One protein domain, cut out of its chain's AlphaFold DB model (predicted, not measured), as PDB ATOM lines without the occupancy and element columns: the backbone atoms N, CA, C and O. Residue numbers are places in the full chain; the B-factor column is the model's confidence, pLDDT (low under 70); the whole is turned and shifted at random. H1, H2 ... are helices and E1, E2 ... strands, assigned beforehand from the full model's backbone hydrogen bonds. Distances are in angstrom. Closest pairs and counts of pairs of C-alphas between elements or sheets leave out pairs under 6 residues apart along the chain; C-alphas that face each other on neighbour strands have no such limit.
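This is residues 277 to 368 of the 619 residues of the protein "CHAT domain-containing protein" of Pusillimonas sp. DMV24BSW_D (UniProt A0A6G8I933). A two-stranded hairpin, E2 and E3, makes one end of an elongated model, and a helical hairpin, H1 and H2, runs on from it with its helices side by side. At the other end a long loop, residues 315 to 345, joins the two helices, while short H3 lies toward the strand end. The printed part has 92 residues, in the order E1, E2, E3, H1, H2, H3; the sheet, E2 - E3, is antiparallel. The class is mixed, helices and strands, with under half of the residues in named elements. The whole is only just loose, close to compact, with a radius of gyration of the C-alphas of 15.1 A and spans of 47 by 28 by 21 A.

E2 is residues 282 to 287, 16.1 A long, and E3 residues 290 to 294, 13.0 A. E1, residues 277 to 279, begins at C-alpha (175.064, 295.381, 272.679). H1, residues 299 to 314, is 22.0 A long; H2, residues 346 to 356, is 15.4 A. H3, residues 362 to 365, ends at C-alpha (184.571, 286.558, 259.959).

In the hairpin of E2 and E3, N 285 and O 292 are within hydrogen-bond range at 2.8 A. E1 pairs with no named strand. The closest C-alphas of E2 and H1 are Ala 282 and Asn 299, 5.6 A. H1 and H2 touch, closest at C-alphas 306 and 351, 5.7 A, opposite ways at a shallow tilt of 34 degrees, only just short of steep. H3 is apart from H1. Every O i to N i+4 pair is within hydrogen-bond range in H1 and H2; H3 is too short for one.

The C-alphas farthest apart, Asn 289 and Lys 332, are 47.2 A apart. The printed part has no cut; the link H1 to H2 is long. Residues 295 to 297, 324 to 335 and 341 to 343 have pLDDT under 70.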
ATOM      1  N   PRO A 277     174.096 295.457 271.585       86.94
ATOM      2  CA  PRO A 277     175.064 295.381 272.679       86.94
ATOM      3  C   PRO A 277     174.458 294.909 274.007       86.94
ATOM      4  O   PRO A 277     175.135 294.270 274.806       86.94
ATOM      5  N   ASN A 278     173.175 295.192 274.244       83.44
ATOM      6  CA  ASN A 278     172.553 294.933 275.540       83.44
ATOM      7  C   ASN A 278     171.075 294.520 275.441       83.44
ATOM      8  O   ASN A 278     170.210 295.122 276.076       83.44
ATOM      9  N   ILE A 279     170.762 293.504 274.635       76.31
ATOM     10  CA  ILE A 279     169.405 292.934 274.599       76.31
ATOM     11  C   ILE A 279     169.290 291.846 275.659       76.31
ATOM     12  O   ILE A 279     170.111 290.933 275.692       76.31
ATOM     13  N   ASN A 280     168.261 291.923 276.509       71.81
ATOM     14  CA  ASN A 280     168.016 290.960 277.590       71.81
ATOM     15  C   ASN A 280     169.246 290.762 278.496       71.81
ATOM     16  O   ASN A 280     169.556 289.645 278.905       71.81
ATOM     17  N   ASN A 281     169.961 291.857 278.788       78.44
ATOM     18  CA  ASN A 281     171.224 291.852 279.531       78.44
ATOM     19  C   ASN A 281     172.311 290.973 278.895       78.44
ATOM     20  O   ASN A 281     173.163 290.457 279.608       78.44
ATOM     21  N   ALA A 282     172.300 290.793 277.573       85.31
ATOM     22  CA  ALA A 282     173.293 290.025 276.834       85.31
ATOM     23  C   ALA A 282     173.775 290.789 275.596       85.31
ATOM     24  O   ALA A 282     173.024 291.534 274.959       85.31
ATOM     25  N   PHE A 283     175.030 290.547 275.228       91.19
ATOM     26  CA  PHE A 283     175.518 290.894 273.908       91.19
ATOM     27  C   PHE A 283     174.944 289.886 272.914       91.19
ATOM     28  O   PHE A 283     175.052 288.672 273.116       91.19
ATOM     29  N   THR A 284     174.359 290.378 271.823       93.44
ATOM     30  CA  THR A 284     173.959 289.530 270.697       93.44
ATOM     31  C   THR A 284     174.522 290.063 269.389       93.44
ATOM     32  O   THR A 284     174.384 291.245 269.083       93.44
ATOM     33  N   ALA A 285     175.066 289.164 268.572       94.94
ATOM     34  CA  ALA A 285     175.302 289.400 267.158       94.94
ATOM     35  C   ALA A 285     174.413 288.487 266.301       94.94
ATOM     36  O   ALA A 285     174.278 287.292 266.566       94.94
ATOM     37  N   LEU A 286     173.807 289.052 265.261       95.12
ATOM     38  CA  LEU A 286     172.904 288.358 264.348       95.12
ATOM     39  C   LEU A 286     173.484 288.372 262.928       95.12
ATOM     40  O   LEU A 286     173.549 289.426 262.291       95.12
ATOM     41  N   LYS A 287     173.879 287.194 262.440       94.88
ATOM     42  CA  LYS A 287     174.273 286.914 261.050       94.88
ATOM     43  C   LYS A 287     173.098 286.267 260.307       94.88
ATOM     44  O   LYS A 287     172.143 285.802 260.921       94.88
ATOM     45  N   ALA A 288     173.188 286.172 258.978       90.94
ATOM     46  CA  ALA A 288     172.117 285.628 258.133       90.94
ATOM     47  C   ALA A 288     171.583 284.250 258.567       90.94
ATOM     48  O   ALA A 288     170.386 284.006 258.454       90.94
ATOM     49  N   ASN A 289     172.457 283.377 259.077       88.19
ATOM     50  CA  ASN A 289     172.114 282.003 259.454       88.19
ATOM     51  C   ASN A 289     172.518 281.654 260.896       88.19
ATOM     52  O   ASN A 289     172.496 280.485 261.270       88.19
ATOM     53  N   GLU A 290     172.932 282.634 261.697       93.19
ATOM     54  CA  GLU A 290     173.539 282.372 263.001       93.19
ATOM     55  C   GLU A 290     173.262 283.514 263.975       93.19
ATOM     56  O   GLU A 290     173.441 284.687 263.643       93.19
ATOM     57  N   ARG A 291     172.890 283.148 265.204       93.62
ATOM     58  CA  ARG A 291     172.840 284.057 266.345       93.62
ATOM     59  C   ARG A 291     173.974 283.714 267.293       93.62
ATOM     60  O   ARG A 291     173.991 282.623 267.858       93.62
ATOM     61  N   ILE A 292     174.860 284.673 267.509       92.31
ATOM     62  CA  ILE A 292     175.905 284.594 268.521       92.31
ATOM     63  C   ILE A 292     175.407 285.371 269.726       92.31
ATOM     64  O   ILE A 292     175.010 286.530 269.610       92.31
ATOM     65  N   GLN A 293     175.405 284.726 270.882       90.62
ATOM     66  CA  GLN A 293     175.003 285.350 272.128       90.62
ATOM     67  C   GLN A 293     176.066 285.054 273.170       90.62
ATOM     68  O   GLN A 293     176.329 283.894 273.483       90.62
ATOM     69  N   PHE A 294     176.643 286.111 273.725       82.56
ATOM     70  CA  PHE A 294     177.519 285.993 274.875       82.56
ATOM     71  C   PHE A 294     176.704 286.381 276.105       82.56
ATOM     72  O   PHE A 294     176.472 287.554 276.400       82.56
ATOM     73  N   SER A 295     176.172 285.367 276.783       67.69
ATOM     74  CA  SER A 295     175.475 285.546 278.052       67.69
ATOM     75  C   SER A 295     176.503 285.549 279.181       67.69
ATOM     76  O   SER A 295     176.971 284.487 279.595       67.69
ATOM     77  N   ILE A 296     176.857 286.734 279.669       62.69
ATOM     78  CA  ILE A 296     177.594 286.896 280.923       62.69
ATOM     79  C   ILE A 296     176.614 287.412 281.977       62.69
ATOM     80  O   ILE A 296     175.881 288.373 281.735       62.69
ATOM     81  N   GLU A 297     176.608 286.775 283.147       69.62
ATOM     82  CA  GLU A 297     175.970 287.324 284.344       69.62
ATOM     83  C   GLU A 297     176.534 288.731 284.604       69.62
ATOM     84  O   GLU A 297     177.729 288.889 284.840       69.62
ATOM     85  N   GLY A 298     175.694 289.762 284.489       72.75
ATOM     86  CA  GLY A 298     176.124 291.157 284.631       72.75
ATOM     87  C   GLY A 298     176.513 291.874 283.331       72.75
ATOM     88  O   GLY A 298     177.021 292.988 283.400       72.75
ATOM     89  N   ASN A 299     176.248 291.338 282.127       81.19
ATOM     90  CA  ASN A 299     176.511 292.114 280.900       81.19
ATOM     91  C   ASN A 299     175.673 293.413 280.812       81.19
ATOM     92  O   ASN A 299     176.156 294.416 280.288       81.19
ATOM     93  N   GLY A 300     174.473 293.438 281.405       82.81
ATOM     94  CA  GLY A 300     173.717 294.681 281.610       82.81
ATOM     95  C   GLY A 300     174.476 295.712 282.456       82.81
ATOM     96  O   GLY A 300     174.521 296.893 282.100       82.81
ATOM     97  N   ASP A 301     175.158 295.264 283.513       83.88
ATOM     98  CA  ASP A 301     176.006 296.118 284.349       83.88
ATOM     99  C   ASP A 301     177.267 296.569 283.602       83.88
ATOM    100  O   ASP A 301     177.684 297.721 283.740       83.88
ATOM    101  N   ASN A 302     177.842 295.706 282.756       87.25
ATOM    102  CA  ASN A 302     178.961 296.065 281.880       87.25
ATOM    103  C   ASN A 302     178.570 297.147 280.874       87.25
ATOM    104  O   ASN A 302     179.322 298.106 280.695       87.25
ATOM    105  N   TYR A 303     177.383 297.049 280.270       89.62
ATOM    106  CA  TYR A 303     176.863 298.101 279.401       89.62
ATOM    107  C   TYR A 303     176.645 299.401 280.176       89.62
ATOM    108  O   TYR A 303     177.113 300.454 279.750       89.62
ATOM    109  N   ALA A 304     176.020 299.345 281.357       86.81
ATOM    110  CA  ALA A 304     175.847 300.520 282.209       86.81
ATOM    111  C   ALA A 304     177.191 301.164 282.583       86.81
ATOM    112  O   ALA A 304     177.344 302.382 282.496       86.81
ATOM    113  N   ARG A 305     178.201 300.361 282.934       88.12
ATOM    114  CA  ARG A 305     179.569 300.823 283.200       88.12
ATOM    115  C   ARG A 305     180.205 301.472 281.972       88.12
ATOM    116  O   ARG A 305     180.804 302.536 282.115       88.12
ATOM    117  N   LEU A 306     180.073 300.863 280.793       91.44
ATOM    118  CA  LEU A 306     180.553 301.431 279.533       91.44
ATOM    119  C   LEU A 306     179.906 302.795 279.271       91.44
ATOM    120  O   LEU A 306     180.617 303.761 279.013       91.44
ATOM    121  N   MET A 307     178.587 302.906 279.435       88.69
ATOM    122  CA  MET A 307     177.874 304.169 279.248       88.69
ATOM    123  C   MET A 307     178.316 305.244 280.245       88.69
ATOM    124  O   MET A 307     178.544 306.378 279.835       88.69
ATOM    125  N   ARG A 308     178.534 304.902 281.526       86.00
ATOM    126  CA  ARG A 308     179.103 305.846 282.512       86.00
ATOM    127  C   ARG A 308     180.492 306.331 282.104       86.00
ATOM    128  O   ARG A 308     180.792 307.511 282.259       86.00
ATOM    129  N   LEU A 309     181.339 305.438 281.588       88.75
ATOM    130  CA  LEU A 309     182.665 305.807 281.091       88.75
ATOM    131  C   LEU A 309     182.563 306.724 279.872       88.75
ATOM    132  O   LEU A 309     183.248 307.736 279.845       88.75
ATOM    133  N   CYS A 310     181.696 306.421 278.903       88.38
ATOM    134  CA  CYS A 310     181.457 307.294 277.754       88.38
ATOM    135  C   CYS A 310     180.948 308.675 278.182       88.38
ATOM    136  O   CYS A 310     181.501 309.678 277.734       88.38
ATOM    137  N   ASN A 311     179.956 308.727 279.076       84.75
ATOM    138  CA  ASN A 311     179.407 309.972 279.611       84.75
ATOM    139  C   ASN A 311     180.482 310.819 280.281       84.75
ATOM    140  O   ASN A 311     180.674 311.979 279.924       84.75
ATOM    141  N   LYS A 312     181.231 310.208 281.206       84.31
ATOM    142  CA  LYS A 312     182.315 310.876 281.919       84.31
ATOM    143  C   LYS A 312     183.384 311.368 280.948       84.31
ATOM    144  O   LYS A 312     183.718 312.540 280.952       84.31
ATOM    145  N   LEU A 313     183.930 310.479 280.125       86.81
ATOM    146  CA  LEU A 313     185.140 310.766 279.361       86.81
ATOM    147  C   LEU A 313     184.901 311.704 278.189       86.81
ATOM    148  O   LEU A 313     185.798 312.480 277.895       86.81
ATOM    149  N   ASN A 314     183.733 311.645 277.547       82.88
ATOM    150  CA  ASN A 314     183.397 312.499 276.406       82.88
ATOM    151  C   ASN A 314     182.528 313.701 276.800       82.88
ATOM    152  O   ASN A 314     182.045 314.397 275.915       82.88
ATOM    153  N   GLY A 315     182.256 313.918 278.092       79.56
ATOM    154  CA  GLY A 315     181.378 315.002 278.533       79.56
ATOM    155  C   GLY A 315     179.977 314.915 277.917       79.56
ATOM    156  O   GLY A 315     179.424 315.929 277.504       79.56
ATOM    157  N   VAL A 316     179.414 313.710 277.792       78.50
ATOM    158  CA  VAL A 316     178.055 313.489 277.261       78.50
ATOM    159  C   VAL A 316     177.121 312.976 278.356       78.50
ATOM    160  O   VAL A 316     177.566 312.471 279.381       78.50
ATOM    161  N   ALA A 317     175.811 313.099 278.148       75.50
ATOM    162  CA  ALA A 317     174.796 312.694 279.122       75.50
ATOM    163  C   ALA A 317     173.815 311.691 278.502       75.50
ATOM    164  O   ALA A 317     172.673 312.021 278.192       75.50
ATOM    165  N   ILE A 318     174.275 310.459 278.281       77.00
ATOM    166  CA  ILE A 318     173.440 309.381 277.758       77.00
ATOM    167  C   ILE A 318     172.814 308.605 278.917       77.00
ATOM    168  O   ILE A 318     173.517 308.056 279.768       77.00
ATOM    169  N   SER A 319     171.492 308.485 278.910       73.62
ATOM    170  CA  SER A 319     170.752 307.619 279.826       73.62
ATOM    171  C   SER A 319     170.420 306.262 279.203       73.62
ATOM    172  O   SER A 319     170.100 306.169 278.020       73.62
ATOM    173  N   ILE A 320     170.403 305.216 280.027       76.25
ATOM    174  CA  ILE A 320     169.854 303.901 279.702       76.25
ATOM    175  C   ILE A 320     168.494 303.811 280.385       76.25
ATOM    176  O   ILE A 320     168.365 304.091 281.578       76.25
ATOM    177  N   ARG A 321     167.474 303.389 279.638       73.88
ATOM    178  CA  ARG A 321     166.132 303.173 280.184       73.88
ATOM    179  C   ARG A 321     166.185 302.225 281.393       73.88
ATOM    180  O   ARG A 321     166.756 301.143 281.308       73.88
ATOM    181  N   GLY A 322     165.563 302.630 282.501       70.50
ATOM    182  CA  GLY A 322     165.535 301.865 283.754       70.50
ATOM    183  C   GLY A 322     166.779 301.998 284.646       70.50
ATOM    184  O   GLY A 322     166.825 301.354 285.688       70.50
ATOM    185  N   GLN A 323     167.773 302.814 284.279       73.00
ATOM    186  CA  GLN A 323     168.928 303.131 285.129       73.00
ATOM    187  C   GLN A 323     168.796 304.572 285.641       73.00
ATOM    188  O   GLN A 323     168.785 305.504 284.840       73.00
ATOM    189  N   GLU A 324     168.676 304.763 286.959       59.38
ATOM    190  CA  GLU A 324     168.359 306.079 287.544       59.38
ATOM    191  C   GLU A 324     169.564 307.044 287.610       59.38
ATOM    192  O   GLU A 324     169.356 308.244 287.742       59.38
ATOM    193  N   GLU A 325     170.811 306.573 287.443       61.62
ATOM    194  CA  GLU A 325     172.014 307.415 287.583       61.62
ATOM    195  C   GLU A 325     173.176 306.962 286.672       61.62
ATOM    196  O   GLU A 325     173.934 306.036 286.984       61.62
ATOM    197  N   LEU A 326     173.362 307.641 285.533       57.69
ATOM    198  CA  LEU A 326     174.506 307.411 284.626       57.69
ATOM    199  C   LEU A 326     175.535 308.552 284.605       57.69
ATOM    200  O   LEU A 326     176.406 308.578 283.737       57.69
ATOM    201  N   GLY A 327     175.498 309.424 285.617       53.97
ATOM    202  CA  GLY A 327     176.470 310.497 285.830       53.97
ATOM    203  C   GLY A 327     176.161 311.743 285.000       53.97
ATOM    204  O   GLY A 327     176.356 311.759 283.791       53.97
ATOM    205  N   SER A 328     175.702 312.800 285.668       49.34
ATOM    206  CA  SER A 328     175.359 314.114 285.105       49.34
ATOM    207  C   SER A 328     176.488 315.140 285.270       49.34
ATOM    208  O   SER A 328     176.241 316.321 285.496       49.34
ATOM    209  N   ALA A 329     177.748 314.715 285.167       52.03
ATOM    210  CA  ALA A 329     178.901 315.587 285.406       52.03
ATOM    211  C   ALA A 329     179.325 316.400 284.164       52.03
ATOM    212  O   ALA A 329     180.514 316.608 283.941       52.03
ATOM    213  N   VAL A 330     178.377 316.854 283.336       55.12
ATOM    214  CA  VAL A 330     178.690 317.895 282.346       55.12
ATOM    215  C   VAL A 330     178.662 319.227 283.091       55.12
ATOM    216  O   VAL A 330     177.607 319.827 283.265       55.12
ATOM    217  N   GLU A 331     179.821 319.659 283.596       52.75
ATOM    218  CA  GLU A 331     179.933 320.907 284.367       52.75
ATOM    219  C   GLU A 331     179.687 322.157 283.504       52.75
ATOM    220  O   GLU A 331     179.240 323.182 284.024       52.75
ATOM    221  N   LYS A 332     179.971 322.089 282.191       59.78
ATOM    222  CA  LYS A 332     179.810 323.196 281.232       59.78
ATOM    223  C   LYS A 332     179.351 322.708 279.860       59.78
ATOM    224  O   LYS A 332     179.863 321.719 279.342       59.78
ATOM    225  N   PHE A 333     178.438 323.455 279.241       58.09
ATOM    226  CA  PHE A 333     177.875 323.146 277.921       58.09
ATOM    227  C   PHE A 333     178.893 323.179 276.783       58.09
ATOM    228  O   PHE A 333     178.828 322.340 275.887       58.09
ATOM    229  N   ASP A 334     179.856 324.099 276.841       61.25
ATOM    230  CA  ASP A 334     180.904 324.228 275.824       61.25
ATOM    231  C   ASP A 334     181.834 323.009 275.752       61.25
ATOM    232  O   ASP A 334     182.551 322.838 274.761       61.25
ATOM    233  N   ASP A 335     181.822 322.161 276.782       63.34
ATOM    234  CA  ASP A 335     182.624 320.943 276.868       63.34
ATOM    235  C   ASP A 335     181.846 319.687 276.444       63.34
ATOM    236  O   ASP A 335     182.403 318.589 276.446       63.34
ATOM    237  N   PHE A 336     180.580 319.824 276.029       71.50
ATOM    238  CA  PHE A 336     179.771 318.679 275.618       71.50
ATOM    239  C   PHE A 336     180.376 317.977 274.396       71.50
ATOM    240  O   PHE A 336     180.648 318.612 273.376       71.50
ATOM    241  N   GLY A 337     180.582 316.663 274.497       75.62
ATOM    242  CA  GLY A 337     181.211 315.859 273.444       75.62
ATOM    243  C   GLY A 337     182.745 315.914 273.430       75.62
ATOM    244  O   GLY A 337     183.367 315.104 272.740       75.62
ATOM    245  N   LYS A 338     183.382 316.813 274.199       82.06
ATOM    246  CA  LYS A 338     184.845 316.936 274.250       82.06
ATOM    247  C   LYS A 338     185.453 315.953 275.254       82.06
ATOM    248  O   LYS A 338     185.066 315.942 276.422       82.06
ATOM    249  N   PRO A 339     186.475 315.183 274.846       83.94
ATOM    250  CA  PRO A 339     187.236 314.356 275.762       83.94
ATOM    251  C   PRO A 339     187.851 315.126 276.939       83.94
ATOM    252  O   PRO A 339     188.590 316.092 276.729       83.94
ATOM    253  N   ILE A 340     187.647 314.649 278.169       81.81
ATOM    254  CA  ILE A 340     188.315 315.190 279.363       81.81
ATOM    255  C   ILE A 340     189.832 314.951 279.267       81.81
ATOM    256  O   ILE A 340     190.302 313.905 278.802       81.81
ATOM    257  N   GLN A 341     190.630 315.939 279.690       68.56
ATOM    258  CA  GLN A 341     192.083 315.890 279.514       68.56
ATOM    259  C   GLN A 341     192.816 314.946 280.483       68.56
ATOM    260  O   GLN A 341     193.843 314.381 280.097       68.56
ATOM    261  N   GLU A 342     192.279 314.767 281.692       67.25
ATOM    262  CA  GLU A 342     192.968 314.177 282.850       67.25
ATOM    263  C   GLU A 342     192.672 312.681 283.092       67.25
ATOM    264  O   GLU A 342     193.363 312.042 283.885       67.25
ATOM    265  N   ASP A 343     191.688 312.095 282.400       65.56
ATOM    266  CA  ASP A 343     191.246 310.713 282.630       65.56
ATOM    267  C   ASP A 343     191.857 309.680 281.657       65.56
ATOM    268  O   ASP A 343     192.134 309.952 280.487       65.56
ATOM    269  N   ALA A 344     192.010 308.434 282.126       72.38
ATOM    270  CA  ALA A 344     192.570 307.331 281.347       72.38
ATOM    271  C   ALA A 344     191.520 306.669 280.429       72.38
ATOM    272  O   ALA A 344     190.838 305.721 280.828       72.38
ATOM    273  N   PHE A 345     191.463 307.098 279.162       90.00
ATOM    274  CA  PHE A 345     190.699 306.451 278.072       90.00
ATOM    275  C   PHE A 345     191.026 304.958 277.878       90.00
ATOM    276  O   PHE A 345     190.279 304.223 277.237       90.00
ATOM    277  N   GLU A 346     192.103 304.476 278.488       92.56
ATOM    278  CA  GLU A 346     192.415 303.056 278.596       92.56
ATOM    279  C   GLU A 346     191.305 302.247 279.291       92.56
ATOM    280  O   GLU A 346     190.981 301.140 278.863       92.56
ATOM    281  N   ALA A 347     190.649 302.808 280.314       92.75
ATOM    282  CA  ALA A 347     189.511 302.155 280.960       92.75
ATOM    283  C   ALA A 347     188.322 301.999 279.998       92.75
ATOM    284  O   ALA A 347     187.643 300.972 280.023       92.75
ATOM    285  N   LEU A 348     188.103 302.986 279.120       93.50
ATOM    286  CA  LEU A 348     187.096 302.906 278.061       93.50
ATOM    287  C   LEU A 348     187.459 301.832 277.038       93.50
ATOM    288  O   LEU A 348     186.603 301.024 276.689       93.50
ATOM    289  N   ARG A 349     188.724 301.774 276.602       95.69
ATOM    290  CA  ARG A 349     189.212 300.730 275.689       95.69
ATOM    291  C   ARG A 349     188.897 299.337 276.223       95.69
ATOM    292  O   ARG A 349     188.319 298.522 275.510       95.69
ATOM    293  N   LEU A 350     189.254 299.079 277.481       95.44
ATOM    294  CA  LEU A 350     189.023 297.789 278.130       95.44
ATOM    295  C   LEU A 350     187.528 297.485 278.282       95.44
ATOM    296  O   LEU A 350     187.116 296.376 277.959       95.44
ATOM    297  N   ALA A 351     186.716 298.465 278.689       94.38
ATOM    298  CA  ALA A 351     185.270 298.289 278.816       94.38
ATOM    299  C   ALA A 351     184.596 297.972 277.470       94.38
ATOM    300  O   ALA A 351     183.697 297.138 277.419       94.38
ATOM    301  N   VAL A 352     185.047 298.589 276.371       96.00
ATOM    302  CA  VAL A 352     184.554 298.285 275.019       96.00
ATOM    303  C   VAL A 352     184.947 296.868 274.602       96.00
ATOM    304  O   VAL A 352     184.099 296.135 274.103       96.00
ATOM    305  N   ILE A 353     186.203 296.462 274.826       96.00
ATOM    306  CA  ILE A 353     186.675 295.102 274.510       96.00
ATOM    307  C   ILE A 353     185.875 294.050 275.274       96.00
ATOM    308  O   ILE A 353     185.437 293.071 274.672       96.00
ATOM    309  N   GLU A 354     185.702 294.263 276.577       93.75
ATOM    310  CA  GLU A 354     184.972 293.371 277.476       93.75
ATOM    311  C   GLU A 354     183.505 293.256 277.056       93.75
ATOM    312  O   GLU A 354     183.022 292.158 276.808       93.75
ATOM    313  N   HIS A 355     182.813 294.387 276.905       93.75
ATOM    314  CA  HIS A 355     181.380 294.393 276.632       93.75
ATOM    315  C   HIS A 355     181.018 293.859 275.237       93.75
ATOM    316  O   HIS A 355     180.035 293.141 275.084       93.75
ATOM    317  N   TYR A 356     181.807 294.191 274.212       94.25
ATOM    318  CA  TYR A 356     181.558 293.727 272.843       94.25
ATOM    319  C   TYR A 356     182.214 292.382 272.523       94.25
ATOM    320  O   TYR A 356     182.095 291.918 271.392       94.25
ATOM    321  N   HIS A 357     182.925 291.769 273.474       93.75
ATOM    322  CA  HIS A 357     183.664 290.524 273.258       93.75
ATOM    323  C   HIS A 357     184.622 290.598 272.057       93.75
ATOM    324  O   HIS A 357     184.733 289.668 271.262       93.75
ATOM    325  N   LEU A 358     185.348 291.711 271.917       95.62
ATOM    326  CA  LEU A 358     186.152 292.009 270.716       95.62
ATOM    327  C   LEU A 358     187.333 291.052 270.473       95.62
ATOM    328  O   LEU A 358     187.991 291.135 269.440       95.62
ATOM    329  N   GLN A 359     187.624 290.171 271.430       95.00
ATOM    330  CA  GLN A 359     188.649 289.132 271.313       95.00
ATOM    331  C   GLN A 359     188.149 287.869 270.601       95.00
ATOM    332  O   GLN A 359     188.969 287.024 270.242       95.00
ATOM    333  N   ASP A 360     186.836 287.732 270.417       94.44
ATOM    334  CA  ASP A 360     186.231 286.566 269.787       94.44
ATOM    335  C   ASP A 360     186.517 286.519 268.275       94.44
ATOM    336  O   ASP A 360     186.616 287.551 267.598       94.44
ATOM    337  N   ASP A 361     186.641 285.306 267.732       94.19
ATOM    338  CA  ASP A 361     186.929 285.078 266.314       94.19
ATOM    339  C   ASP A 361     185.809 285.580 265.393       94.19
ATOM    340  O   ASP A 361     186.083 285.896 264.234       94.19
ATOM    341  N   PHE A 362     184.592 285.772 265.912       93.88
ATOM    342  CA  PHE A 362     183.473 286.399 265.210       93.88
ATOM    343  C   PHE A 362     183.874 287.657 264.423       93.88
ATOM    344  O   PHE A 362     183.504 287.807 263.257       93.88
ATOM    345  N   PHE A 363     184.669 288.552 265.021       95.12
ATOM    346  CA  PHE A 363     185.055 289.813 264.377       95.12
ATOM    347  C   PHE A 363     186.024 289.637 263.202       95.12
ATOM    348  O   PHE A 363     186.175 290.557 262.401       95.12
ATOM    349  N   LYS A 364     186.656 288.466 263.065       93.81
ATOM    350  CA  LYS A 364     187.507 288.116 261.918       93.81
ATOM    351  C   LYS A 364     186.696 287.573 260.738       93.81
ATOM    352  O   LYS A 364     187.202 287.549 259.620       93.81
ATOM    353  N   GLU A 365     185.459 287.135 260.977       92.88
ATOM    354  CA  GLU A 365     184.571 286.558 259.959       92.88
ATOM    355  C   GLU A 365     183.651 287.592 259.300       92.88
ATOM    356  O   GLU A 365     183.104 287.351 258.221       92.88
ATOM    357  N   VAL A 366     183.443 288.738 259.950       94.88
ATOM    358  CA  VAL A 366     182.552 289.792 259.463       94.88
ATOM    359  C   VAL A 366     183.336 290.890 258.759       94.88
ATOM    360  O   VAL A 366     184.324 291.411 259.262       94.88
ATOM    361  N   SER A 367     182.855 291.284 257.584       95.75
ATOM    362  CA  SER A 367     183.369 292.444 256.846       95.75
ATOM    363  C   SER A 367     182.579 293.717 257.139       95.75
ATOM    364  O   SER A 367     183.123 294.815 257.024       95.75
ATOM    365  N   LEU A 368     181.308 293.564 257.527       97.12
ATOM    366  CA  LEU A 368     180.356 294.635 257.792       97.12
ATOM    367  C   LEU A 368     179.670 294.446 259.143       97.12
ATOM    368  O   LEU A 368     179.241 293.343 259.488       97.12
TER     369      LEU A 368